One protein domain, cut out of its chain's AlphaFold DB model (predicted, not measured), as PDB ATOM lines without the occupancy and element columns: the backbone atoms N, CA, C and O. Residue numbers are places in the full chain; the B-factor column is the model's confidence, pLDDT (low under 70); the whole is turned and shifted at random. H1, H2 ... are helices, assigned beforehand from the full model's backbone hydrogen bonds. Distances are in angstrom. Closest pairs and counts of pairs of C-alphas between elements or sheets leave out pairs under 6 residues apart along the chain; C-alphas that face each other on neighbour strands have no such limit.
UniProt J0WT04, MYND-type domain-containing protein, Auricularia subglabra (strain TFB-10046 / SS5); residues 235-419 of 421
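This is residues 235 to 419 of the 421 residues of the protein "MYND-type domain-containing protein" of Auricularia subglabra (strain TFB-10046 / SS5) (UniProt J0WT04). An elongated, all-helix body has a core of crossed helices, H1, H3, H4 and H5, with the long H6 packing on H1 and H5 and running out to one end. There H7 folds back along H6, and H8 runs nearly along both; at the opposite end lies a loop-rich head, residues 251 to 282 with the short H2. The printed part has 185 residues with eight named helices, H1 to H8 in order, and no named strand. It is only just compact, close to loose, with a radius of gyration of the C-alphas of 19.2 A and spans of 63 by 34 by 28 A.

Begin at H1, residues 236 to 250; after its long link comes H2, residues 283 to 291, apart from H1. H2 touches H3, residues 297 to 310, only at the corner, C-alphas 290 and 297 being the closest at 4.6 A. H4, residues 317 to 326, is about perpendicular to H1 at 74 degrees and touches it, with C-alphas 238 and 321 closest at 5.4 A. H5, residues 331 to 346, has a kink of 51 degrees near residue 340; it touches H3 at a steep tilt of 52 degrees, opposite ways, closest at C-alphas 300 and 337, 5.6 A. The hub is H6, residues 352 to 377, which touches H5 with residues 355 to 364 alone, closest at C-alphas 335 and 360, 4.9 A. It touches H1 too, where C-alphas 236 and 367 are closest at 4.3 A. H6 and H7, residues 383 to 391, form a helical hairpin at a shallow tilt of 18 degrees, closest at C-alphas 375 and 383, 5.8 A. H8, residues 397 to 417, touches H6 the same way at 12 degrees, closest at C-alphas 376 and 414, 6.9 A. In H1, H2, H4, H6 and H7 every O i to N i+4 pair is within hydrogen-bond range; in H3 8 of 10 are, in H5 10 of 12, in H8 16 of 17.

Find C-alpha 236 at (145.603, 81.632, 130.231); from there H1 runs 21.6 A to C-alpha 250. H3 spans 19.7 A. H6 starts at C-alpha 352, (133.546, 99.287, 119.631), and runs 37.8 A. H8 runs 30.9 A and ends at C-alpha 417, (164.763, 77.068, 144.366).

The C-alphas of Glu 284 and Thr 419 are the two farthest apart, 65.1 A. The printed part has no cut. In the model, pLDDT is under 70 at residues 343 to 349 and 419.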
ATOM      1  N   GLY A 235     144.701  80.172 134.217       90.31
ATOM      2  CA  GLY A 235     145.316  79.269 133.236       90.31
ATOM      3  C   GLY A 235     145.237  79.749 131.786       90.31
ATOM      4  O   GLY A 235     144.881  78.966 130.905       90.31
ATOM      5  N   GLY A 236     145.534  81.029 131.561       93.56
ATOM      6  CA  GLY A 236     145.603  81.632 130.231       93.56
ATOM      7  C   GLY A 236     144.253  82.070 129.662       93.56
ATOM      8  O   GLY A 236     143.182  81.855 130.247       93.56
ATOM      9  N   CYS A 237     144.297  82.692 128.486       95.31
ATOM     10  CA  CYS A 237     143.120  83.299 127.867       95.31
ATOM     11  C   CYS A 237     142.096  82.240 127.426       95.31
ATOM     12  O   CYS A 237     140.888  82.439 127.571       95.31
ATOM     13  N   PHE A 238     142.557  81.074 126.962       96.00
ATOM     14  CA  PHE A 238     141.683  80.004 126.479       96.00
ATOM     15  C   PHE A 238     140.865  79.367 127.602       96.00
ATOM     16  O   PHE A 238     139.675  79.101 127.418       96.00
ATOM     17  N   ARG A 239     141.468  79.139 128.776       95.50
ATOM     18  CA  ARG A 239     140.743  78.593 129.929       95.50
ATOM     19  C   ARG A 239     139.730  79.600 130.465       95.50
ATOM     20  O   ARG A 239     138.577  79.216 130.670       95.50
ATOM     21  N   HIS A 240     140.116  80.872 130.590       93.56
ATOM     22  CA  HIS A 240     139.195  81.959 130.943       93.56
ATOM     23  C   HIS A 240     138.004  82.024 129.983       93.56
ATOM     24  O   HIS A 240     136.842  82.011 130.393       93.56
ATOM     25  N   PHE A 241     138.280  81.997 128.680       94.56
ATOM     26  CA  PHE A 241     137.250  82.055 127.653       94.56
ATOM     27  C   PHE A 241     136.328  80.827 127.667       94.56
ATOM     28  O   PHE A 241     135.107  80.953 127.539       94.56
ATOM     29  N   ARG A 242     136.871  79.628 127.888       96.38
ATOM     30  CA  ARG A 242     136.069  78.414 128.079       96.38
ATOM     31  C   ARG A 242     135.127  78.553 129.274       96.38
ATOM     32  O   ARG A 242     133.950  78.205 129.171       96.38
ATOM     33  N   ASP A 243     135.627  79.054 130.397       93.81
ATOM     34  CA  ASP A 243     134.838  79.212 131.618       93.81
ATOM     35  C   ASP A 243     133.732  80.268 131.426       93.81
ATOM     36  O   ASP A 243     132.587  80.041 131.836       93.81
ATOM     37  N   LEU A 244     134.006  81.336 130.667       92.56
ATOM     38  CA  LEU A 244     132.998  82.287 130.189       92.56
ATOM     39  C   LEU A 244     131.906  81.595 129.353       92.56
ATOM     40  O   LEU A 244     130.715  81.786 129.613       92.56
ATOM     41  N   LEU A 245     132.271  80.751 128.381       95.12
ATOM     42  CA  LEU A 245     131.300  80.004 127.568       95.12
ATOM     43  C   LEU A 245     130.469  79.019 128.406       95.12
ATOM     44  O   LEU A 245     129.256  78.900 128.194       95.12
ATOM     45  N   ARG A 246     131.081  78.337 129.385       95.00
ATOM     46  CA  ARG A 246     130.358  77.480 130.343       95.00
ATOM     47  C   ARG A 246     129.359  78.295 131.148       95.00
ATOM     48  O   ARG A 246     128.218  77.862 131.320       95.00
ATOM     49  N   TRP A 247     129.770  79.457 131.644       90.31
ATOM     50  CA  TRP A 247     128.893  80.346 132.390       90.31
ATOM     51  C   TRP A 247     127.713  80.810 131.530       90.31
ATOM     52  O   TRP A 247     126.572  80.690 131.970       90.31
ATOM     53  N   LEU A 248     127.954  81.239 130.287       90.50
ATOM     54  CA  LEU A 248     126.900  81.644 129.349       90.50
ATOM     55  C   LEU A 248     125.911  80.513 129.059       90.50
ATOM     56  O   LEU A 248     124.704  80.731 129.134       90.50
ATOM     57  N   THR A 249     126.414  79.304 128.798       91.06
ATOM     58  CA  THR A 249     125.586  78.119 128.508       91.06
ATOM     59  C   THR A 249     124.678  77.764 129.687       91.06
ATOM     60  O   THR A 249     123.516  77.398 129.505       91.06
ATOM     61  N   ASN A 250     125.196  77.906 130.910       87.31
ATOM     62  CA  ASN A 250     124.473  77.588 132.138       87.31
ATOM     63  C   ASN A 250     123.642  78.756 132.679       87.31
ATOM     64  O   ASN A 250     122.944  78.585 133.681       87.31
ATOM     65  N   ARG A 251     123.706  79.944 132.064       84.38
ATOM     66  CA  ARG A 251     123.041  81.141 132.576       84.38
ATOM     67  C   ARG A 251     121.537  81.071 132.303       84.38
ATOM     68  O   ARG A 251     121.108  81.196 131.156       84.38
ATOM     69  N   PRO A 252     120.687  80.977 133.341       73.31
ATOM     70  CA  PRO A 252     119.252  80.894 133.148       73.31
ATOM     71  C   PRO A 252     118.664  82.307 133.011       73.31
ATOM     72  O   PRO A 252     117.943  82.757 133.898       73.31
ATOM     73  N   GLY A 253     118.895  83.010 131.900       87.50
ATOM     74  CA  GLY A 253     118.304  84.338 131.665       87.50
ATOM     75  C   GLY A 253     118.097  84.677 130.193       87.50
ATOM     76  O   GLY A 253     118.746  84.094 129.333       87.50
ATOM     77  N   CYS A 254     117.183  85.610 129.913       92.12
ATOM     78  CA  CYS A 254     117.038  86.190 128.577       92.12
ATOM     79  C   CYS A 254     118.284  87.028 128.244       92.12
ATOM     80  O   CYS A 254     118.732  87.797 129.074       92.12
ATOM     81  N   ALA A 255     118.855  86.919 127.051       92.69
ATOM     82  CA  ALA A 255     119.988  87.751 126.642       92.69
ATOM     83  C   ALA A 255     119.563  89.112 126.060       92.69
ATOM     84  O   ALA A 255     120.417  89.909 125.687       92.69
ATOM     85  N   GLY A 256     118.254  89.379 125.973       92.31
ATOM     86  CA  GLY A 256     117.728  90.660 125.510       92.31
ATOM     87  C   GLY A 256     118.181  91.801 126.425       92.31
ATOM     88  O   GLY A 256     117.966  91.708 127.641       92.31
ATOM     89  N   PRO A 257     118.796  92.868 125.886       87.12
ATOM     90  CA  PRO A 257     119.114  94.040 126.689       87.12
ATOM     91  C   PRO A 257     117.804  94.611 127.252       87.12
ATOM     92  O   PRO A 257     116.795  94.624 126.566       87.12
ATOM     93  N   ASN A 258     117.785  95.006 128.525       85.88
ATOM     94  CA  ASN A 258     116.596  95.569 129.191       85.88
ATOM     95  C   ASN A 258     115.397  94.618 129.367       85.88
ATOM     96  O   ASN A 258     114.308  95.066 129.720       85.88
ATOM     97  N   CYS A 259     115.560  93.306 129.168       88.88
ATOM     98  CA  CYS A 259     114.456  92.371 129.367       88.88
ATOM     99  C   CYS A 259     113.991  92.371 130.844       88.88
ATOM    100  O   CYS A 259     114.747  91.925 131.714       88.88
ATOM    101  N   PRO A 260     112.733  92.752 131.157       86.88
ATOM    102  CA  PRO A 260     112.245  92.768 132.541       86.88
ATOM    103  C   PRO A 260     112.128  91.353 133.126       86.88
ATOM    104  O   PRO A 260     112.142  91.158 134.337       86.88
ATOM    105  N   LYS A 261     112.067  90.337 132.257       85.62
ATOM    106  CA  LYS A 261     111.894  88.926 132.617       85.62
ATOM    107  C   LYS A 261     113.217  88.163 132.737       85.62
ATOM    108  O   LYS A 261     113.232  86.930 132.690       85.62
ATOM    109  N   HIS A 262     114.343  88.870 132.888       79.06
ATOM    110  CA  HIS A 262     115.687  88.278 132.936       79.06
ATOM    111  C   HIS A 262     115.797  87.124 133.945       79.06
ATOM    112  O   HIS A 262     116.347  86.065 133.639       79.06
ATOM    113  N   ALA A 263     115.206  87.300 135.130       73.19
ATOM    114  CA  ALA A 263     115.271  86.347 136.237       73.19
ATOM    115  C   ALA A 263     114.142  85.290 136.248       73.19
ATOM    116  O   ALA A 263     114.177  84.355 137.056       73.19
ATOM    117  N   GLU A 264     113.142  85.390 135.365       80.00
ATOM    118  CA  GLU A 264     111.969  84.507 135.386       80.00
ATOM    119  C   GLU A 264     112.264  83.131 134.770       80.00
ATOM    120  O   GLU A 264     112.281  82.962 133.552       80.00
ATOM    121  N   ARG A 265     112.457  82.108 135.612       72.31
ATOM    122  CA  ARG A 265     112.785  80.737 135.169       72.31
ATOM    123  C   ARG A 265     111.649  79.989 134.460       72.31
ATOM    124  O   ARG A 265     111.930  79.006 133.790       72.31
ATOM    125  N   LYS A 266     110.390  80.398 134.649       76.50
ATOM    126  CA  LYS A 266     109.208  79.649 134.171       76.50
ATOM    127  C   LYS A 266     108.831  79.934 132.714       76.50
ATOM    128  O   LYS A 266     107.893  79.332 132.208       76.50
ATOM    129  N   LEU A 267     109.525  80.853 132.049       79.50
ATOM    130  CA  LEU A 267     109.221  81.188 130.664       79.50
ATOM    131  C   LEU A 267     109.822  80.148 129.727       79.50
ATOM    132  O   LEU A 267     110.996  79.797 129.856       79.50
ATOM    133  N   GLN A 268     109.031  79.714 128.749       87.00
ATOM    134  CA  GLN A 268     109.560  79.013 127.590       87.00
ATOM    135  C   GLN A 268     110.531  79.959 126.878       87.00
ATOM    136  O   GLN A 268     110.175  81.078 126.512       87.00
ATOM    137  N   ARG A 269     111.786  79.532 126.749       90.88
ATOM    138  CA  ARG A 269     112.856  80.317 126.133       90.88
ATOM    139  C   ARG A 269     113.356  79.591 124.899       90.88
ATOM    140  O   ARG A 269     113.541  78.378 124.930       90.88
ATOM    141  N   SER A 270     113.607  80.338 123.834       94.75
ATOM    142  CA  SER A 270     114.245  79.826 122.625       94.75
ATOM    143  C   SER A 270     115.726  80.183 122.628       94.75
ATOM    144  O   SER A 270     116.094  81.316 122.941       94.75
ATOM    145  N   LEU A 271     116.578  79.233 122.255       96.19
ATOM    146  CA  LEU A 271     117.985  79.509 121.979       96.19
ATOM    147  C   LEU A 271     118.139  80.250 120.647       96.19
ATOM    148  O   LEU A 271     117.343  80.060 119.726       96.19
ATOM    149  N   CYS A 272     119.206  81.040 120.507       97.31
ATOM    150  CA  CYS A 272     119.642  81.512 119.194       97.31
ATOM    151  C   CYS A 272     119.821  80.306 118.259       97.31
ATOM    152  O   CYS A 272     120.664  79.448 118.522       97.31
ATOM    153  N   ALA A 273     119.078  80.253 117.151       96.94
ATOM    154  CA  ALA A 273     119.096  79.105 116.239       96.94
ATOM    155  C   ALA A 273     120.488  78.805 115.650       96.94
ATOM    156  O   ALA A 273     120.758  77.673 115.252       96.94
ATOM    157  N   ARG A 274     121.370  79.815 115.607       97.31
ATOM    158  CA  ARG A 274     122.704  79.716 115.013       97.31
ATOM    159  C   ARG A 274     123.788  79.321 116.017       97.31
ATOM    160  O   ARG A 274     124.355  78.247 115.877       97.31
ATOM    161  N   CYS A 275     124.090  80.159 117.014       97.50
ATOM    162  CA  CYS A 275     125.150  79.843 117.983       97.50
ATOM    163  C   CYS A 275     124.694  78.922 119.123       97.50
ATOM    164  O   CYS A 275     125.538  78.367 119.808       97.50
ATOM    165  N   ARG A 276     123.381  78.782 119.362       96.00
ATOM    166  CA  ARG A 276     122.799  77.981 120.456       96.00
ATOM    167  C   ARG A 276     123.299  78.325 121.870       96.00
ATOM    168  O   ARG A 276     123.136  77.520 122.776       96.00
ATOM    169  N   LEU A 277     123.857  79.521 122.070       94.56
ATOM    170  CA  LEU A 277     124.433  79.937 123.354       94.56
ATOM    171  C   LEU A 277     123.485  80.808 124.192       94.56
ATOM    172  O   LEU A 277     123.386  80.642 125.401       94.56
ATOM    173  N   PHE A 278     122.783  81.744 123.551       94.88
ATOM    174  CA  PHE A 278     121.926  82.714 124.233       94.88
ATOM    175  C   PHE A 278     120.457  82.300 124.204       94.88
ATOM    176  O   PHE A 278     119.942  81.935 123.144       94.88
ATOM    177  N   TYR A 279     119.781  82.432 125.345       94.38
ATOM    178  CA  TYR A 279     118.338  82.242 125.482       94.38
ATOM    179  C   TYR A 279     117.589  83.562 125.307       94.38
ATOM    180  O   TYR A 279     118.035  84.601 125.788       94.38
ATOM    181  N   TYR A 280     116.402  83.514 124.713       95.19
ATOM    182  CA  TYR A 280     115.499  84.658 124.598       95.19
ATOM    183  C   TYR A 280     114.090  84.264 125.028       95.19
ATOM    184  O   TYR A 280     113.636  83.158 124.737       95.19
ATOM    185  N   CYS A 281     113.396  85.158 125.734       95.56
ATOM    186  CA  CYS A 281     111.991  84.954 126.098       95.56
ATOM    187  C   CYS A 281     111.019  85.311 124.967       95.56
ATOM    188  O   CYS A 281     109.848  84.956 125.049       95.56
ATOM    189  N   SER A 282     111.475  86.050 123.951       95.44
ATOM    190  CA  SER A 282     110.674  86.443 122.795       95.44
ATOM    191  C   SER A 282     111.564  86.781 121.593       95.44
ATOM    192  O   SER A 282     112.781  86.961 121.736       95.44
ATOM    193  N   LYS A 283     110.956  86.874 120.406       96.94
ATOM    194  CA  LYS A 283     111.645  87.245 119.163       96.94
ATOM    195  C   LYS A 283     112.144  88.692 119.209       96.94
ATOM    196  O   LYS A 283     113.213  88.981 118.685       96.94
ATOM    197  N   GLU A 284     111.415  89.576 119.882       96.81
ATOM    198  CA  GLU A 284     111.752  90.994 120.042       96.81
ATOM    199  C   GLU A 284     113.052  91.146 120.836       96.81
ATOM    200  O   GLU A 284     113.976  91.796 120.358       96.81
ATOM    201  N   CYS A 285     113.192  90.449 121.974       96.38
ATOM    202  CA  CYS A 285     114.445  90.440 122.739       96.38
ATOM    203  C   CYS A 285     115.628  89.897 121.924       96.38
ATOM    204  O   CYS A 285     116.757  90.364 122.088       96.38
ATOM    205  N   GLN A 286     115.392  88.908 121.053       96.94
ATOM    206  CA  GLN A 286     116.426  88.409 120.148       96.94
ATOM    207  C   GLN A 286     116.816  89.463 119.109       96.94
ATOM    208  O   GLN A 286     118.007  89.672 118.897       96.94
ATOM    209  N   MET A 287     115.847  90.124 118.473       97.00
ATOM    210  CA  MET A 287     116.099  91.178 117.486       97.00
ATOM    211  C   MET A 287     116.813  92.384 118.105       97.00
ATOM    212  O   MET A 287     117.744  92.912 117.502       97.00
ATOM    213  N   GLU A 288     116.436  92.779 119.319       95.25
ATOM    214  CA  GLU A 288     117.087  93.869 120.044       95.25
ATOM    215  C   GLU A 288     118.552  93.532 120.347       95.25
ATOM    216  O   GLU A 288     119.441  94.305 120.003       95.25
ATOM    217  N   HIS A 289     118.839  92.340 120.889       94.81
ATOM    218  CA  HIS A 289     120.221  91.892 121.108       94.81
ATOM    219  C   HIS A 289     121.005  91.726 119.792       94.81
ATOM    220  O   HIS A 289     122.210  91.968 119.741       94.81
ATOM    221  N   TRP A 290     120.331  91.338 118.705       96.69
ATOM    222  CA  TRP A 290     120.938  91.161 117.384       96.69
ATOM    223  C   TRP A 290     121.481  92.464 116.790       96.69
ATOM    224  O   TRP A 290     122.514  92.434 116.121       96.69
ATOM    225  N   HIS A 291     120.798  93.584 117.042       95.19
ATOM    226  CA  HIS A 291     121.116  94.911 116.500       95.19
ATOM    227  C   HIS A 291     121.685  95.890 117.532       95.19
ATOM    228  O   HIS A 291     121.918  97.054 117.206       95.19
ATOM    229  N   LEU A 292     121.885  95.431 118.765       90.69
ATOM    230  CA  LEU A 292     122.346  96.250 119.871       90.69
ATOM    231  C   LEU A 292     123.678  96.926 119.534       90.69
ATOM    232  O   LEU A 292     124.646  96.247 119.233       90.69
ATOM    233  N   ARG A 293     123.749  98.253 119.632       90.50
ATOM    234  CA  ARG A 293     125.017  98.988 119.529       90.50
ATOM    235  C   ARG A 293     125.585  99.297 120.921       90.50
ATOM    236  O   ARG A 293     124.792  99.444 121.856       90.50
ATOM    237  N   PRO A 294     126.918  99.386 121.072       88.69
ATOM    238  CA  PRO A 294     127.951  99.117 120.059       88.69
ATOM    239  C   PRO A 294     128.272  97.619 119.866       88.69
ATOM    240  O   PRO A 294     129.110  97.285 119.049       88.69
ATOM    241  N   HIS A 295     127.593  96.705 120.567       88.94
ATOM    242  CA  HIS A 295     127.948  95.278 120.592       88.94
ATOM    243  C   HIS A 295     126.842  94.363 120.032       88.94
ATOM    244  O   HIS A 295     126.098  93.737 120.803       88.94
ATOM    245  N   PRO A 296     126.663  94.293 118.700       92.62
ATOM    246  CA  PRO A 296     125.572  93.528 118.115       92.62
ATOM    247  C   PRO A 296     125.896  92.034 118.124       92.62
ATOM    248  O   PRO A 296     126.893  91.587 117.552       92.62
ATOM    249  N   HIS A 297     124.980  91.209 118.648       95.69
ATOM    250  CA  HIS A 297     125.160  89.751 118.635       95.69
ATOM    251  C   HIS A 297     125.418  89.204 117.219       95.69
ATOM    252  O   HIS A 297     126.112  88.197 117.061       95.69
ATOM    253  N   LYS A 298     124.903  89.875 116.176       96.00
ATOM    254  CA  LYS A 298     125.136  89.529 114.768       96.00
ATOM    255  C   LYS A 298     126.623  89.363 114.429       96.00
ATOM    256  O   LYS A 298     126.947  88.408 113.718       96.00
ATOM    257  N   THR A 299     127.488  90.251 114.923       93.00
ATOM    258  CA  THR A 299     128.933  90.253 114.633       93.00
ATOM    259  C   THR A 299     129.584  88.980 115.160       93.00
ATOM    260  O   THR A 299     130.292  88.280 114.437       93.00
ATOM    261  N   VAL A 300     129.233  88.584 116.383       95.94
ATOM    262  CA  VAL A 300     129.894  87.469 117.074       95.94
ATOM    263  C   VAL A 300     129.177  86.136 116.953       95.94
ATOM    264  O   VAL A 300     129.763  85.094 117.227       95.94
ATOM    265  N   CYS A 301     127.922  86.114 116.500       97.94
ATOM    266  CA  CYS A 301     127.139  84.883 116.410       97.94
ATOM    267  C   CYS A 301     127.803  83.829 115.510       97.94
ATOM    268  O   CYS A 301     127.701  82.633 115.794       97.94
ATOM    269  N   ARG A 302     128.470  84.254 114.427       97.00
ATOM    270  CA  ARG A 302     129.196  83.347 113.522       97.00
ATOM    271  C   ARG A 302     130.455  82.787 114.172       97.00
ATOM    272  O   ARG A 302     130.674  81.582 114.104       97.00
ATOM    273  N   LEU A 303     131.236  83.649 114.822       96.56
ATOM    274  CA  LEU A 303     132.454  83.258 115.527       96.56
ATOM    275  C   LEU A 303     132.130  82.307 116.683       96.56
ATOM    276  O   LEU A 303     132.709  81.233 116.761       96.56
ATOM    277  N   LEU A 304     131.113  82.619 117.492       97.56
ATOM    278  CA  LEU A 304     130.616  81.736 118.549       97.56
ATOM    279  C   LEU A 304     130.177  80.370 118.014       97.56
ATOM    280  O   LEU A 304     130.498  79.352 118.614       97.56
ATOM    281  N   GLN A 305     129.457  80.329 116.886       97.81
ATOM    282  CA  GLN A 305     129.079  79.063 116.255       97.81
ATOM    283  C   GLN A 305     130.318  78.246 115.858       97.81
ATOM    284  O   GLN A 305     130.336  77.042 116.093       97.81
ATOM    285  N   ARG A 306     131.338  78.895 115.277       97.38
ATOM    286  CA  ARG A 306     132.608  78.257 114.903       97.38
ATOM    287  C   ARG A 306     133.311  77.689 116.136       97.38
ATOM    288  O   ARG A 306     133.580  76.494 116.156       97.38
ATOM    289  N   VAL A 307     133.509  78.507 117.175       97.38
ATOM    290  CA  VAL A 307     134.150  78.092 118.435       97.38
ATOM    291  C   VAL A 307     133.413  76.913 119.063       97.38
ATOM    292  O   VAL A 307     134.034  75.911 119.380       97.38
ATOM    293  N   LEU A 308     132.087  76.981 119.195       97.19
ATOM    294  CA  LEU A 308     131.307  75.908 119.820       97.19
ATOM    295  C   LEU A 308     131.307  74.606 119.005       97.19
ATOM    296  O   LEU A 308     131.120  73.539 119.585       97.19
ATOM    297  N   ALA A 309     131.495  74.685 117.685       97.69
ATOM    298  CA  ALA A 309     131.587  73.512 116.824       97.69
ATOM    299  C   ALA A 309     132.946  72.806 116.939       97.69
ATOM    300  O   ALA A 309     132.980  71.578 116.924       97.69
ATOM    301  N   CYS A 310     134.048  73.554 117.057       97.88
ATOM    302  CA  CYS A 310     135.394  72.975 117.105       97.88
ATOM    303  C   CYS A 310     135.934  72.755 118.525       97.88
ATOM    304  O   CYS A 310     136.684  71.814 118.754       97.88
ATOM    305  N   ALA A 311     135.547  73.601 119.479       97.94
ATOM    306  CA  ALA A 311     136.011  73.604 120.860       97.94
ATOM    307  C   ALA A 311     134.814  73.809 121.812       97.94
ATOM    308  O   ALA A 311     134.596  74.904 122.332       97.94
ATOM    309  N   PRO A 312     133.969  72.787 122.039       97.31
ATOM    310  CA  PRO A 312     132.854  72.919 122.967       97.31
ATOM    311  C   PRO A 312     133.352  73.131 124.411       97.31
ATOM    312  O   PRO A 312     134.340  72.523 124.828       97.31
ATOM    313  N   PRO A 313     132.646  73.928 125.236       96.94
ATOM    314  CA  PRO A 313     133.082  74.274 126.593       96.94
ATOM    315  C   PRO A 313     133.039  73.100 127.591       96.94
ATOM    316  O   PRO A 313     133.416  73.255 128.753       96.94
ATOM    317  N   SER A 314     132.556  71.931 127.156       96.69
ATOM    318  CA  SER A 314     132.613  70.670 127.899       96.69
ATOM    319  C   SER A 314     133.990  70.005 127.871       96.69
ATOM    320  O   SER A 314     134.224  69.129 128.699       96.69
ATOM    321  N   LEU A 315     134.875  70.391 126.943       97.69
ATOM    322  CA  LEU A 315     136.250  69.895 126.898       97.69
ATOM    323  C   LEU A 315     137.035  70.315 128.149       97.69
ATOM    324  O   LEU A 315     136.760  71.349 128.779       97.69
ATOM    325  N   ASP A 316     138.050  69.525 128.500       96.56
ATOM    326  CA  ASP A 316     139.032  69.961 129.490       96.56
ATOM    327  C   ASP A 316     139.807  71.201 128.985       96.56
ATOM    328  O   ASP A 316     139.740  71.532 127.796       96.56
ATOM    329  N   PRO A 317     140.479  71.966 129.871       95.31
ATOM    330  CA  PRO A 317     141.038  73.257 129.479       95.31
ATOM    331  C   PRO A 317     142.120  73.129 128.402       95.31
ATOM    332  O   PRO A 317     142.163  73.950 127.487       95.31
ATOM    333  N   ALA A 318     142.958  72.093 128.487       94.50
ATOM    334  CA  ALA A 318     144.054  71.875 127.553       94.50
ATOM    335  C   ALA A 318     143.523  71.431 126.183       94.50
ATOM    336  O   ALA A 318     143.941  71.967 125.158       94.50
ATOM    337  N   GLN A 319     142.540  70.524 126.158       97.38
ATOM    338  CA  GLN A 319     141.854  70.119 124.927       97.38
ATOM    339  C   GLN A 319     141.127  71.286 124.258       97.38
ATOM    340  O   GLN A 319     141.187  71.419 123.038       97.38
ATOM    341  N   PHE A 320     140.461  72.144 125.035       97.50
ATOM    342  CA  PHE A 320     139.799  73.337 124.508       97.50
ATOM    343  C   PHE A 320     140.809  74.282 123.843       97.50
ATOM    344  O   PHE A 320     140.602  74.692 122.701       97.50
ATOM    345  N   ALA A 321     141.918  74.589 124.524       96.12
ATOM    346  CA  ALA A 321     142.973  75.444 123.983       96.12
ATOM    347  C   ALA A 321     143.591  74.849 122.705       96.12
ATOM    348  O   ALA A 321     143.709  75.540 121.694       96.12
ATOM    349  N   ALA A 322     143.913  73.551 122.715       96.50
ATOM    350  CA  ALA A 322     144.452  72.847 121.554       96.50
ATOM    351  C   ALA A 322     143.478  72.858 120.365       96.50
ATOM    352  O   ALA A 322     143.884  73.141 119.238       96.50
ATOM    353  N   ALA A 323     142.187  72.611 120.608       97.94
ATOM    354  CA  ALA A 323     141.156  72.640 119.575       97.94
ATOM    355  C   ALA A 323     140.982  74.037 118.964       97.94
ATOM    356  O   ALA A 323     140.840  74.153 117.745       97.94
ATOM    357  N   CYS A 324     141.039  75.092 119.786       97.69
ATOM    358  CA  CYS A 324     141.035  76.473 119.308       97.69
ATOM    359  C   CYS A 324     142.235  76.752 118.397       97.69
ATOM    360  O   CYS A 324     142.046  77.148 117.244       97.69
ATOM    361  N   ARG A 325     143.454  76.461 118.867       96.12
ATOM    362  CA  ARG A 325     144.691  76.670 118.097       96.12
ATOM    363  C   ARG A 325     144.683  75.878 116.778       96.12
ATOM    364  O   ARG A 325     145.007  76.434 115.734       96.12
ATOM    365  N   ALA A 326     144.218  74.625 116.789       97.44
ATOM    366  CA  ALA A 326     144.128  73.774 115.596       97.44
ATOM    367  C   ALA A 326     143.176  74.311 114.508       97.44
ATOM    368  O   ALA A 326     143.340  73.986 113.335       97.44
ATOM    369  N   HIS A 327     142.196  75.139 114.881       97.56
ATOM    370  CA  HIS A 327     141.250  75.765 113.951       97.56
ATOM    371  C   HIS A 327     141.584  77.234 113.656       97.56
ATOM    372  O   HIS A 327     140.744  77.949 113.106       97.56
ATOM    373  N   GLY A 328     142.784  77.690 114.035       96.50
ATOM    374  CA  GLY A 328     143.222  79.069 113.836       96.50
ATOM    375  C   GLY A 328     142.408  80.084 114.639       96.50
ATOM    376  O   GLY A 328     142.249  81.206 114.185       96.50
ATOM    377  N   LEU A 329     141.847  79.692 115.790       96.38
ATOM    378  CA  LEU A 329     141.197  80.623 116.715       96.38
ATOM    379  C   LEU A 329     142.263  81.262 117.604       96.38
ATOM    380  O   LEU A 329     142.688  80.657 118.594       96.38
ATOM    381  N   GLY A 330     142.696  82.463 117.228       96.12
ATOM    382  CA  GLY A 330     143.665  83.255 117.971       96.12
ATOM    383  C   GLY A 330     143.016  84.194 118.989       96.12
ATOM    384  O   GLY A 330     141.793  84.281 119.116       96.12
ATOM    385  N   ILE A 331     143.861  84.931 119.710       96.56
ATOM    386  CA  ILE A 331     143.434  85.931 120.700       96.56
ATOM    387  C   ILE A 331     142.598  87.042 120.047       96.56
ATOM    388  O   ILE A 331     141.650  87.522 120.662       96.56
ATOM    389  N   GLU A 332     142.882  87.395 118.792       96.38
ATOM    390  CA  GLU A 332     142.127  88.397 118.031       96.38
ATOM    391  C   GLU A 332     140.647  88.022 117.872       96.38
ATOM    392  O   GLU A 332     139.760  88.817 118.172       96.38
ATOM    393  N   GLU A 333     140.322  86.785 117.483       96.50
ATOM    394  CA  GLU A 333     138.909  86.409 117.361       96.50
ATOM    395  C   GLU A 333     138.234  86.211 118.715       96.50
ATOM    396  O   GLU A 333     137.030  86.460 118.852       96.50
ATOM    397  N   LEU A 334     138.994  85.777 119.723       95.56
ATOM    398  CA  LEU A 334     138.490  85.687 121.087       95.56
ATOM    399  C   LEU A 334     138.194  87.072 121.668       95.56
ATOM    400  O   LEU A 334     137.174  87.209 122.342       95.56
ATOM    401  N   SER A 335     138.994  88.101 121.371       95.00
ATOM    402  CA  SER A 335     138.774  89.468 121.859       95.00
ATOM    403  C   SER A 335     137.527  90.109 121.252       95.00
ATOM    404  O   SER A 335     136.768  90.765 121.970       95.00
ATOM    405  N   ILE A 336     137.229  89.830 119.977       94.94
ATOM    406  CA  ILE A 336     135.972  90.239 119.329       94.94
ATOM    407  C   ILE A 336     134.772  89.638 120.071       94.94
ATOM    408  O   ILE A 336     133.797  90.334 120.370       94.94
ATOM    409  N   ILE A 337     134.823  88.339 120.394       94.88
ATOM    410  CA  ILE A 337     133.745  87.696 121.155       94.88
ATOM    411  C   ILE A 337     133.680  88.269 122.573       94.88
ATOM    412  O   ILE A 337     132.593  88.593 123.047       94.88
ATOM    413  N   TYR A 338     134.821  88.394 123.244       93.50
ATOM    414  CA  TYR A 338     134.922  88.839 124.627       93.50
ATOM    415  C   TYR A 338     134.336  90.243 124.814       93.50
ATOM    416  O   TYR A 338     133.420  90.415 125.622       93.50
ATOM    417  N   SER A 339     134.775  91.209 124.005       92.00
ATOM    418  CA  SER A 339     134.271  92.589 124.003       92.00
ATOM    419  C   SER A 339     132.771  92.660 123.711       92.00
ATOM    420  O   SER A 339     132.047  93.379 124.385       92.00
ATOM    421  N   ASN A 340     132.237  91.854 122.791       91.50
ATOM    422  CA  ASN A 340     130.800  91.876 122.495       91.50
ATOM    423  C   ASN A 340     129.939  91.207 123.578       91.50
ATOM    424  O   ASN A 340     128.804  91.615 123.829       91.50
ATOM    425  N   VAL A 341     130.448  90.149 124.209       89.44
ATOM    426  CA  VAL A 341     129.732  89.408 125.256       89.44
ATOM    427  C   VAL A 341     129.744  90.172 126.579       89.44
ATOM    428  O   VAL A 341     128.743  90.170 127.304       89.44
ATOM    429  N   LEU A 342     130.876  90.791 126.914       83.62
ATOM    430  CA  LEU A 342     131.113  91.430 128.205       83.62
ATOM    431  C   LEU A 342     131.142  92.955 128.148       83.62
ATOM    432  O   LEU A 342     131.067  93.561 129.211       83.62
ATOM    433  N   GLY A 343     131.176  93.577 126.968       69.50
ATOM    434  CA  GLY A 343     131.345  95.025 126.800       69.50
ATOM    435  C   GLY A 343     130.360  95.835 127.629       69.50
ATOM    436  O   GLY A 343     130.765  96.665 128.420       69.50
ATOM    437  N   LYS A 344     129.076  95.456 127.645       65.06
ATOM    438  CA  LYS A 344     128.065  96.110 128.504       65.06
ATOM    439  C   LYS A 344     128.301  96.025 130.017       65.06
ATOM    440  O   LYS A 344     127.611  96.706 130.768       65.06
ATOM    441  N   ARG A 345     129.137  95.096 130.476       57.69
ATOM    442  CA  ARG A 345     129.366  94.790 131.897       57.69
ATOM    443  C   ARG A 345     130.702  95.297 132.397       57.69
ATOM    444  O   ARG A 345     130.794  95.622 133.571       57.69
ATOM    445  N   LEU A 346     131.711  95.272 131.536       53.78
ATOM    446  CA  LEU A 346     133.081  95.601 131.905       53.78
ATOM    447  C   LEU A 346     133.488  96.982 131.403       53.78
ATOM    448  O   LEU A 346     134.301  97.628 132.047       53.78
ATOM    449  N   LEU A 347     132.903  97.443 130.297       54.31
ATOM    450  CA  LEU A 347     133.438  98.557 129.539       54.31
ATOM    451  C   LEU A 347     132.373  99.641 129.354       54.31
ATOM    452  O   LEU A 347     131.326  99.434 128.744       54.31
ATOM    453  N   THR A 348     132.638 100.829 129.884       59.75
ATOM    454  CA  THR A 348     131.809 102.026 129.679       59.75
ATOM    455  C   THR A 348     132.074 102.696 128.327       59.75
ATOM    456  O   THR A 348     131.611 103.814 128.099       59.75
ATOM    457  N   PHE A 349     132.802 102.040 127.415       64.19
ATOM    458  CA  PHE A 349     133.158 102.628 126.129       64.19
ATOM    459  C   PHE A 349     131.947 102.809 125.225       64.19
ATOM    460  O   PHE A 349     131.138 101.905 125.008       64.19
ATOM    461  N   ALA A 350     131.870 104.003 124.645       71.06
ATOM    462  CA  ALA A 350     130.966 104.288 123.542       71.06
ATOM    463  C   ALA A 350     131.469 103.689 122.212       71.06
ATOM    464  O   ALA A 350     130.673 103.535 121.286       71.06
ATOM    465  N   ASP A 351     132.762 103.356 122.128       87.62
ATOM    466  CA  ASP A 351     133.443 102.912 120.914       87.62
ATOM    467  C   ASP A 351     133.735 101.400 120.925       87.62
ATOM    468  O   ASP A 351     134.271 100.852 121.889       87.62
ATOM    469  N   GLU A 352     133.360 100.728 119.834       87.88
ATOM    470  CA  GLU A 352     133.546  99.287 119.631       87.88
ATOM    471  C   GLU A 352     135.027  98.940 119.436       87.88
ATOM    472  O   GLU A 352     135.484  97.915 119.946       87.88
ATOM    473  N   GLU A 353     135.783  99.802 118.749       90.75
ATOM    474  CA  GLU A 353     137.191  99.563 118.426       90.75
ATOM    475  C   GLU A 353     138.066  99.634 119.681       90.75
ATOM    476  O   GLU A 353     138.820  98.700 119.961       90.75
ATOM    477  N   ALA A 354     137.881 100.673 120.505       89.75
ATOM    478  CA  ALA A 354     138.544 100.790 121.803       89.75
ATOM    479  C   ALA A 354     138.247  99.584 122.716       89.75
ATOM    480  O   ALA A 354     139.163  98.990 123.287       89.75
ATOM    481  N   ALA A 355     136.980  99.157 122.792       88.50
ATOM    482  CA  ALA A 355     136.585  98.001 123.595       88.50
ATOM    483  C   ALA A 355     137.224  96.687 123.109       88.50
ATOM    484  O   ALA A 355     137.564  95.814 123.914       88.50
ATOM    485  N   GLN A 356     137.375  96.521 121.793       91.50
ATOM    486  CA  GLN A 356     138.044  95.363 121.209       91.50
ATOM    487  C   GLN A 356     139.559  95.395 121.451       91.50
ATOM    488  O   GLN A 356     140.130  94.354 121.784       91.50
ATOM    489  N   ALA A 357     140.200  96.557 121.306       92.38
ATOM    490  CA  ALA A 357     141.633  96.732 121.545       92.38
ATOM    491  C   ALA A 357     142.007  96.451 123.008       92.38
ATOM    492  O   ALA A 357     142.976  95.736 123.276       92.38
ATOM    493  N   GLU A 358     141.196  96.923 123.960       90.81
ATOM    494  CA  GLU A 358     141.387  96.597 125.373       90.81
ATOM    495  C   GLU A 358     141.213  95.097 125.621       90.81
ATOM    496  O   GLU A 358     142.097  94.460 126.189       90.81
ATOM    497  N   ALA A 359     140.132  94.490 125.115       92.19
ATOM    498  CA  ALA A 359     139.912  93.051 125.254       92.19
ATOM    499  C   ALA A 359     141.062  92.222 124.658       92.19
ATOM    500  O   ALA A 359     141.434  91.191 125.219       92.19
ATOM    501  N   PHE A 360     141.632  92.655 123.530       95.12
ATOM    502  CA  PHE A 360     142.795  92.012 122.925       95.12
ATOM    503  C   PHE A 360     144.011  92.101 123.845       95.12
ATOM    504  O   PHE A 360     144.670  91.089 124.087       95.12
ATOM    505  N   THR A 361     144.271  93.284 124.398       93.81
ATOM    506  CA  THR A 361     145.396  93.535 125.302       93.81
ATOM    507  C   THR A 361     145.263  92.705 126.577       93.81
ATOM    508  O   THR A 361     146.199  91.994 126.942       93.81
ATOM    509  N   THR A 362     144.079  92.685 127.199       91.88
ATOM    510  CA  THR A 362     143.795  91.865 128.386       91.88
ATOM    511  C   THR A 362     144.002  90.376 128.111       91.88
ATOM    512  O   THR A 362     144.690  89.699 128.868       91.88
ATOM    513  N   LEU A 363     143.428  89.837 127.029       94.56
ATOM    514  CA  LEU A 363     143.563  88.411 126.719       94.56
ATOM    515  C   LEU A 363     145.009  88.038 126.358       94.56
ATOM    516  O   LEU A 363     145.467  86.967 126.753       94.56
ATOM    517  N   SER A 364     145.737  88.921 125.673       95.75
ATOM    518  CA  SER A 364     147.158  88.723 125.361       95.75
ATOM    519  C   SER A 364     148.008  88.696 126.626       95.75
ATOM    520  O   SER A 364     148.800  87.773 126.807       95.75
ATOM    521  N   GLN A 365     147.782  89.640 127.543       94.38
ATOM    522  CA  GLN A 365     148.441  89.664 128.846       94.38
ATOM    523  C   GLN A 365     148.175  88.371 129.631       94.38
ATOM    524  O   GLN A 365     149.115  87.767 130.140       94.38
ATOM    525  N   MET A 366     146.919  87.909 129.692       94.06
ATOM    526  CA  MET A 366     146.563  86.665 130.389       94.06
ATOM    527  C   MET A 366     147.270  85.437 129.805       94.06
ATOM    528  O   MET A 366     147.708  84.569 130.562       94.06
ATOM    529  N   GLU A 367     147.364  85.335 128.475       95.56
ATOM    530  CA  GLU A 367     148.049  84.215 127.822       95.56
ATOM    531  C   GLU A 367     149.553  84.253 128.080       95.56
ATOM    532  O   GLU A 367     150.121  83.264 128.537       95.56
ATOM    533  N   LEU A 368     150.189  85.405 127.867       94.19
ATOM    534  CA  LEU A 368     151.628  85.558 128.047       94.19
ATOM    535  C   LEU A 368     152.051  85.375 129.512       94.19
ATOM    536  O   LEU A 368     153.065  84.736 129.774       94.19
ATOM    537  N   LEU A 369     151.255  85.844 130.480       94.00
ATOM    538  CA  LEU A 369     151.488  85.572 131.903       94.00
ATOM    539  C   LEU A 369     151.422  84.077 132.230       94.00
ATOM    540  O   LEU A 369     152.207  83.580 133.040       94.00
ATOM    541  N   HIS A 370     150.493  83.349 131.609       94.00
ATOM    542  CA  HIS A 370     150.388  81.906 131.787       94.00
ATOM    543  C   HIS A 370     151.563  81.158 131.140       94.00
ATOM    544  O   HIS A 370     152.110  80.230 131.746       94.00
ATOM    545  N   GLU A 371     151.982  81.573 129.942       93.12
ATOM    546  CA  GLU A 371     153.166  81.030 129.271       93.12
ATOM    547  C   GLU A 371     154.440  81.317 130.078       93.12
ATOM    548  O   GLU A 371     155.247  80.409 130.270       93.12
ATOM    549  N   PHE A 372     154.577  82.521 130.643       94.12
ATOM    550  CA  PHE A 372     155.671  82.898 131.538       94.12
ATOM    551  C   PHE A 372     155.714  82.029 132.805       94.12
ATOM    552  O   PHE A 372     156.759  81.465 133.128       94.12
ATOM    553  N   ASP A 373     154.584  81.864 133.506       93.44
ATOM    554  CA  ASP A 373     154.507  81.007 134.702       93.44
ATOM    555  C   ASP A 373     154.892  79.559 134.380       93.44
ATOM    556  O   ASP A 373     155.611  78.913 135.144       93.44
ATOM    557  N   THR A 374     154.456  79.064 133.220       92.56
ATOM    558  CA  THR A 374     154.798  77.722 132.740       92.56
ATOM    559  C   THR A 374     156.290  77.612 132.431       92.56
ATOM    560  O   THR A 374     156.928  76.670 132.896       92.56
ATOM    561  N   ALA A 375     156.856  78.583 131.706       92.50
ATOM    562  CA  ALA A 375     158.268  78.638 131.336       92.50
ATOM    563  C   ALA A 375     159.187  78.683 132.565       92.50
ATOM    564  O   ALA A 375     160.168  77.944 132.612       92.50
ATOM    565  N   ILE A 376     158.828  79.468 133.590       91.31
ATOM    566  CA  ILE A 376     159.555  79.509 134.866       91.31
ATOM    567  C   ILE A 376     159.552  78.146 135.563       91.31
ATOM    568  O   ILE A 376     160.583  77.720 136.075       91.31
ATOM    569  N   ARG A 377     158.410  77.447 135.608       91.12
ATOM    570  CA  ARG A 377     158.308  76.149 136.305       91.12
ATOM    571  C   ARG A 377     159.115  75.037 135.644       91.12
ATOM    572  O   ARG A 377     159.471  74.088 136.332       91.12
ATOM    573  N   VAL A 378     159.334  75.125 134.334       93.12
ATOM    574  CA  VAL A 378     160.077  74.121 133.555       93.12
ATOM    575  C   VAL A 378     161.500  74.566 133.213       93.12
ATOM    576  O   VAL A 378     162.130  73.925 132.381       93.12
ATOM    577  N   GLU A 379     161.983  75.653 133.829       89.56
ATOM    578  CA  GLU A 379     163.332  76.205 133.624       89.56
ATOM    579  C   GLU A 379     163.656  76.448 132.137       89.56
ATOM    580  O   GLU A 379     164.707  76.073 131.628       89.56
ATOM    581  N   SER A 380     162.714  77.048 131.405       88.88
ATOM    582  CA  SER A 380     162.873  77.300 129.972       88.88
ATOM    583  C   SER A 380     163.717  78.544 129.681       88.88
ATOM    584  O   SER A 380     163.470  79.608 130.242       88.88
ATOM    585  N   ASP A 381     164.592  78.461 128.674       91.94
ATOM    586  CA  ASP A 381     165.342  79.614 128.144       91.94
ATOM    587  C   ASP A 381     164.441  80.719 127.551       91.94
ATOM    588  O   ASP A 381     164.877  81.851 127.364       91.94
ATOM    589  N   ARG A 382     163.159  80.420 127.292       93.31
ATOM    590  CA  ARG A 382     162.181  81.354 126.706       93.31
ATOM    591  C   ARG A 382     161.637  82.398 127.684       93.31
ATOM    592  O   ARG A 382     160.824  83.226 127.282       93.31
ATOM    593  N   VAL A 383     162.011  82.346 128.966       92.69
ATOM    594  CA  VAL A 383     161.473  83.258 129.993       92.69
ATOM    595  C   VAL A 383     161.685  84.724 129.601       92.69
ATOM    596  O   VAL A 383     160.740  85.504 129.685       92.69
ATOM    597  N   PHE A 384     162.876  85.085 129.114       93.31
ATOM    598  CA  PHE A 384     163.190  86.466 128.735       93.31
ATOM    599  C   PHE A 384     162.443  86.920 127.473       93.31
ATOM    600  O   PHE A 384     161.858  87.997 127.493       93.31
ATOM    601  N   ASP A 385     162.329  86.070 126.446       95.06
ATOM    602  CA  ASP A 385     161.555  86.384 125.233       95.06
ATOM    603  C   ASP A 385     160.079  86.696 125.557       95.06
ATOM    604  O   ASP A 385     159.465  87.603 124.987       95.06
ATOM    605  N   ILE A 386     159.490  85.940 126.493       92.31
ATOM    606  CA  ILE A 386     158.104  86.153 126.934       92.31
ATOM    607  C   ILE A 386     157.990  87.456 127.736       92.31
ATOM    608  O   ILE A 386     157.008  88.180 127.573       92.31
ATOM    609  N   MET A 387     158.979  87.772 128.581       93.06
ATOM    610  CA  MET A 387     159.020  89.046 129.309       93.06
ATOM    611  C   MET A 387     159.099  90.238 128.353       93.06
ATOM    612  O   MET A 387     158.331  91.181 128.522       93.06
ATOM    613  N   ASP A 388     159.960  90.179 127.338       94.38
ATOM    614  CA  ASP A 388     160.084  91.243 126.336       94.38
ATOM    615  C   ASP A 388     158.751  91.444 125.601       94.38
ATOM    616  O   ASP A 388     158.236  92.561 125.541       94.38
ATOM    617  N   THR A 389     158.106  90.351 125.181       94.44
ATOM    618  CA  THR A 389     156.778  90.400 124.540       94.44
ATOM    619  C   THR A 389     155.706  91.002 125.464       94.44
ATOM    620  O   THR A 389     154.834  91.744 125.017       94.44
ATOM    621  N   LEU A 390     155.751  90.702 126.768       92.25
ATOM    622  CA  LEU A 390     154.841  91.280 127.764       92.25
ATOM    623  C   LEU A 390     155.020  92.798 127.908       92.25
ATOM    624  O   LEU A 390     154.028  93.496 128.113       92.25
ATOM    625  N   PHE A 391     156.251  93.305 127.806       93.62
ATOM    626  CA  PHE A 391     156.544  94.740 127.888       93.62
ATOM    627  C   PHE A 391     156.222  95.509 126.605       93.62
ATOM    628  O   PHE A 391     156.024  96.721 126.665       93.62
ATOM    629  N   GLU A 392     156.128  94.825 125.465       95.50
ATOM    630  CA  GLU A 392     155.679  95.409 124.197       95.50
ATOM    631  C   GLU A 392     154.153  95.573 124.110       95.50
ATOM    632  O   GLU A 392     153.655  96.269 123.220       95.50
ATOM    633  N   LEU A 393     153.387  94.963 125.025       93.56
ATOM    634  CA  LEU A 393     151.941  95.159 125.076       93.56
ATOM    635  C   LEU A 393     151.598  96.627 125.394       93.56
ATOM    636  O   LEU A 393     152.251  97.241 126.240       93.56
ATOM    637  N   PRO A 394     150.529  97.188 124.793       93.94
ATOM    638  CA  PRO A 394     150.080  98.559 125.041       93.94
ATOM    639  C   PRO A 394     149.345  98.664 126.389       93.94
ATOM    640  O   PRO A 394     148.153  98.958 126.453       93.94
ATOM    641  N   LEU A 395     150.050  98.362 127.475       91.62
ATOM    642  CA  LEU A 395     149.549  98.438 128.839       91.62
ATOM    643  C   LEU A 395     149.663  99.867 129.371       91.62
ATOM    644  O   LEU A 395     150.581 100.616 129.027       91.62
ATOM    645  N   GLU A 396     148.754 100.222 130.272       90.62
ATOM    646  CA  GLU A 396     148.876 101.451 131.047       90.62
ATOM    647  C   GLU A 396     150.181 101.438 131.854       90.62
ATOM    648  O   GLU A 396     150.612 100.402 132.373       90.62
ATOM    649  N   HIS A 397     150.827 102.600 131.968       92.00
ATOM    650  CA  HIS A 397     152.168 102.723 132.552       92.00
ATOM    651  C   HIS A 397     152.271 102.107 133.954       92.00
ATOM    652  O   HIS A 397     153.238 101.409 134.269       92.00
ATOM    653  N   HIS A 398     151.256 102.317 134.793       90.75
ATOM    654  CA  HIS A 398     151.228 101.774 136.148       90.75
ATOM    655  C   HIS A 398     151.099 100.236 136.158       90.75
ATOM    656  O   HIS A 398     151.765  99.569 136.957       90.75
ATOM    657  N   ILE A 399     150.342  99.647 135.224       91.19
ATOM    658  CA  ILE A 399     150.244  98.190 135.047       91.19
ATOM    659  C   ILE A 399     151.583  97.613 134.581       91.19
ATOM    660  O   ILE A 399     152.023  96.603 135.129       91.19
ATOM    661  N   SER A 400     152.277  98.267 133.646       93.06
ATOM    662  CA  SER A 400     153.614  97.846 133.193       93.06
ATOM    663  C   SER A 400     154.631  97.817 134.337       93.06
ATOM    664  O   SER A 400     155.399  96.861 134.471       93.06
ATOM    665  N   LYS A 401     154.609  98.820 135.227       93.56
ATOM    666  CA  LYS A 401     155.455  98.842 136.433       93.56
ATOM    667  C   LYS A 401     155.129  97.700 137.395       93.56
ATOM    668  O   LYS A 401     156.037  97.060 137.929       93.56
ATOM    669  N   LEU A 402     153.842  97.459 137.658       93.38
ATOM    670  CA  LEU A 402     153.391  96.351 138.503       93.38
ATOM    671  C   LEU A 402     153.828  95.002 137.929       93.38
ATOM    672  O   LEU A 402     154.373  94.171 138.656       93.38
ATOM    673  N   LEU A 403     153.633  94.819 136.625       93.94
ATOM    674  CA  LEU A 403     154.020  93.621 135.898       93.94
ATOM    675  C   LEU A 403     155.530  93.396 135.994       93.94
ATOM    676  O   LEU A 403     155.954  92.311 136.376       93.94
ATOM    677  N   CYS A 404     156.343  94.428 135.765       95.38
ATOM    678  CA  CYS A 404     157.795  94.343 135.915       95.38
ATOM    679  C   CYS A 404     158.207  93.845 137.309       95.38
ATOM    680  O   CYS A 404     158.960  92.875 137.429       95.38
ATOM    681  N   ARG A 405     157.649  94.444 138.371       95.06
ATOM    682  CA  ARG A 405     157.908  94.020 139.759       95.06
ATOM    683  C   ARG A 405     157.533  92.558 139.994       95.06
ATOM    684  O   ARG A 405     158.305  91.827 140.613       95.06
ATOM    685  N   TYR A 406     156.378  92.130 139.488       96.12
ATOM    686  CA  TYR A 406     155.920  90.747 139.593       96.12
ATOM    687  C   TYR A 406     156.857  89.769 138.876       96.12
ATOM    688  O   TYR A 406     157.306  88.800 139.486       96.12
ATOM    689  N   LEU A 407     157.200  90.033 137.612       94.62
ATOM    690  CA  LEU A 407     158.063  89.157 136.813       94.62
ATOM    691  C   LEU A 407     159.442  88.997 137.472       94.62
ATOM    692  O   LEU A 407     159.900  87.870 137.661       94.62
ATOM    693  N   LEU A 408     160.057  90.101 137.914       94.94
ATOM    694  CA  LEU A 408     161.339  90.079 138.629       94.94
ATOM    695  C   LEU A 408     161.265  89.266 139.928       94.94
ATOM    696  O   LEU A 408     162.143  88.447 140.197       94.94
ATOM    697  N   HIS A 409     160.198  89.443 140.712       95.06
ATOM    698  CA  HIS A 409     159.974  88.666 141.930       95.06
ATOM    699  C   HIS A 409     159.832  87.162 141.639       95.06
ATOM    700  O   HIS A 409     160.394  86.333 142.356       95.06
ATOM    701  N   ARG A 410     159.119  86.782 140.571       94.50
ATOM    702  CA  ARG A 410     158.950  85.372 140.181       94.50
ATOM    703  C   ARG A 410     160.261  84.734 139.713       94.50
ATOM    704  O   ARG A 410     160.498  83.577 140.058       94.50
ATOM    705  N   VAL A 411     161.099  85.473 138.983       93.50
ATOM    706  CA  VAL A 411     162.437  85.014 138.571       93.50
ATOM    707  C   VAL A 411     163.337  84.804 139.791       93.50
ATOM    708  O   VAL A 411     163.901  83.723 139.936       93.50
ATOM    709  N   ASP A 412     163.398  85.765 140.720       94.81
ATOM    710  CA  ASP A 412     164.180  85.634 141.962       94.81
ATOM    711  C   ASP A 412     163.742  84.413 142.796       94.81
ATOM    712  O   ASP A 412     164.571  83.610 143.230       94.81
ATOM    713  N   LEU A 413     162.429  84.197 142.954       92.88
ATOM    714  CA  LEU A 413     161.906  83.009 143.638       92.88
ATOM    715  C   LEU A 413     162.287  81.692 142.949       92.88
ATOM    716  O   LEU A 413     162.498  80.690 143.637       92.88
ATOM    717  N   ALA A 414     162.344  81.666 141.617       91.94
ATOM    718  CA  ALA A 414     162.755  80.487 140.861       91.94
ATOM    719  C   ALA A 414     164.257  80.216 141.027       91.94
ATOM    720  O   ALA A 414     164.641  79.093 141.355       91.94
ATOM    721  N   SER A 415     165.096  81.253 140.926       92.44
ATOM    722  CA  SER A 415     166.548  81.144 141.115       92.44
ATOM    723  C   SER A 415     166.924  80.624 142.506       92.44
ATOM    724  O   SER A 415     167.834  79.809 142.625       92.44
ATOM    725  N   ARG A 416     166.189  81.015 143.557       94.06
ATOM    726  CA  ARG A 416     166.411  80.518 144.931       94.06
ATOM    727  C   ARG A 416     166.051  79.042 145.125       94.06
ATOM    728  O   ARG A 416     166.581  78.409 146.033       94.06
ATOM    729  N   LYS A 417     165.138  78.494 144.317       90.12
ATOM    730  CA  LYS A 417     164.763  77.068 144.366       90.12
ATOM    731  C   LYS A 417     165.737  76.178 143.593       90.12
ATOM    732  O   LYS A 417     165.863  75.009 143.940       90.12
ATOM    733  N   GLY A 418     166.397  76.726 142.572       79.44
ATOM    734  CA  GLY A 418     167.312  76.005 141.683       79.44
ATOM    735  C   GLY A 418     168.735  75.819 142.218       79.44
ATOM    736  O   GLY A 418     169.513  75.098 141.604       79.44
ATOM    737  N   THR A 419     169.108  76.428 143.347       53.03
ATOM    738  CA  THR A 419     170.376  76.114 144.024       53.03
ATOM    739  C   THR A 419     170.255  74.773 144.754       53.03
ATOM    740  O   THR A 419     169.543  74.723 145.761       53.03
TER     741      THR A 419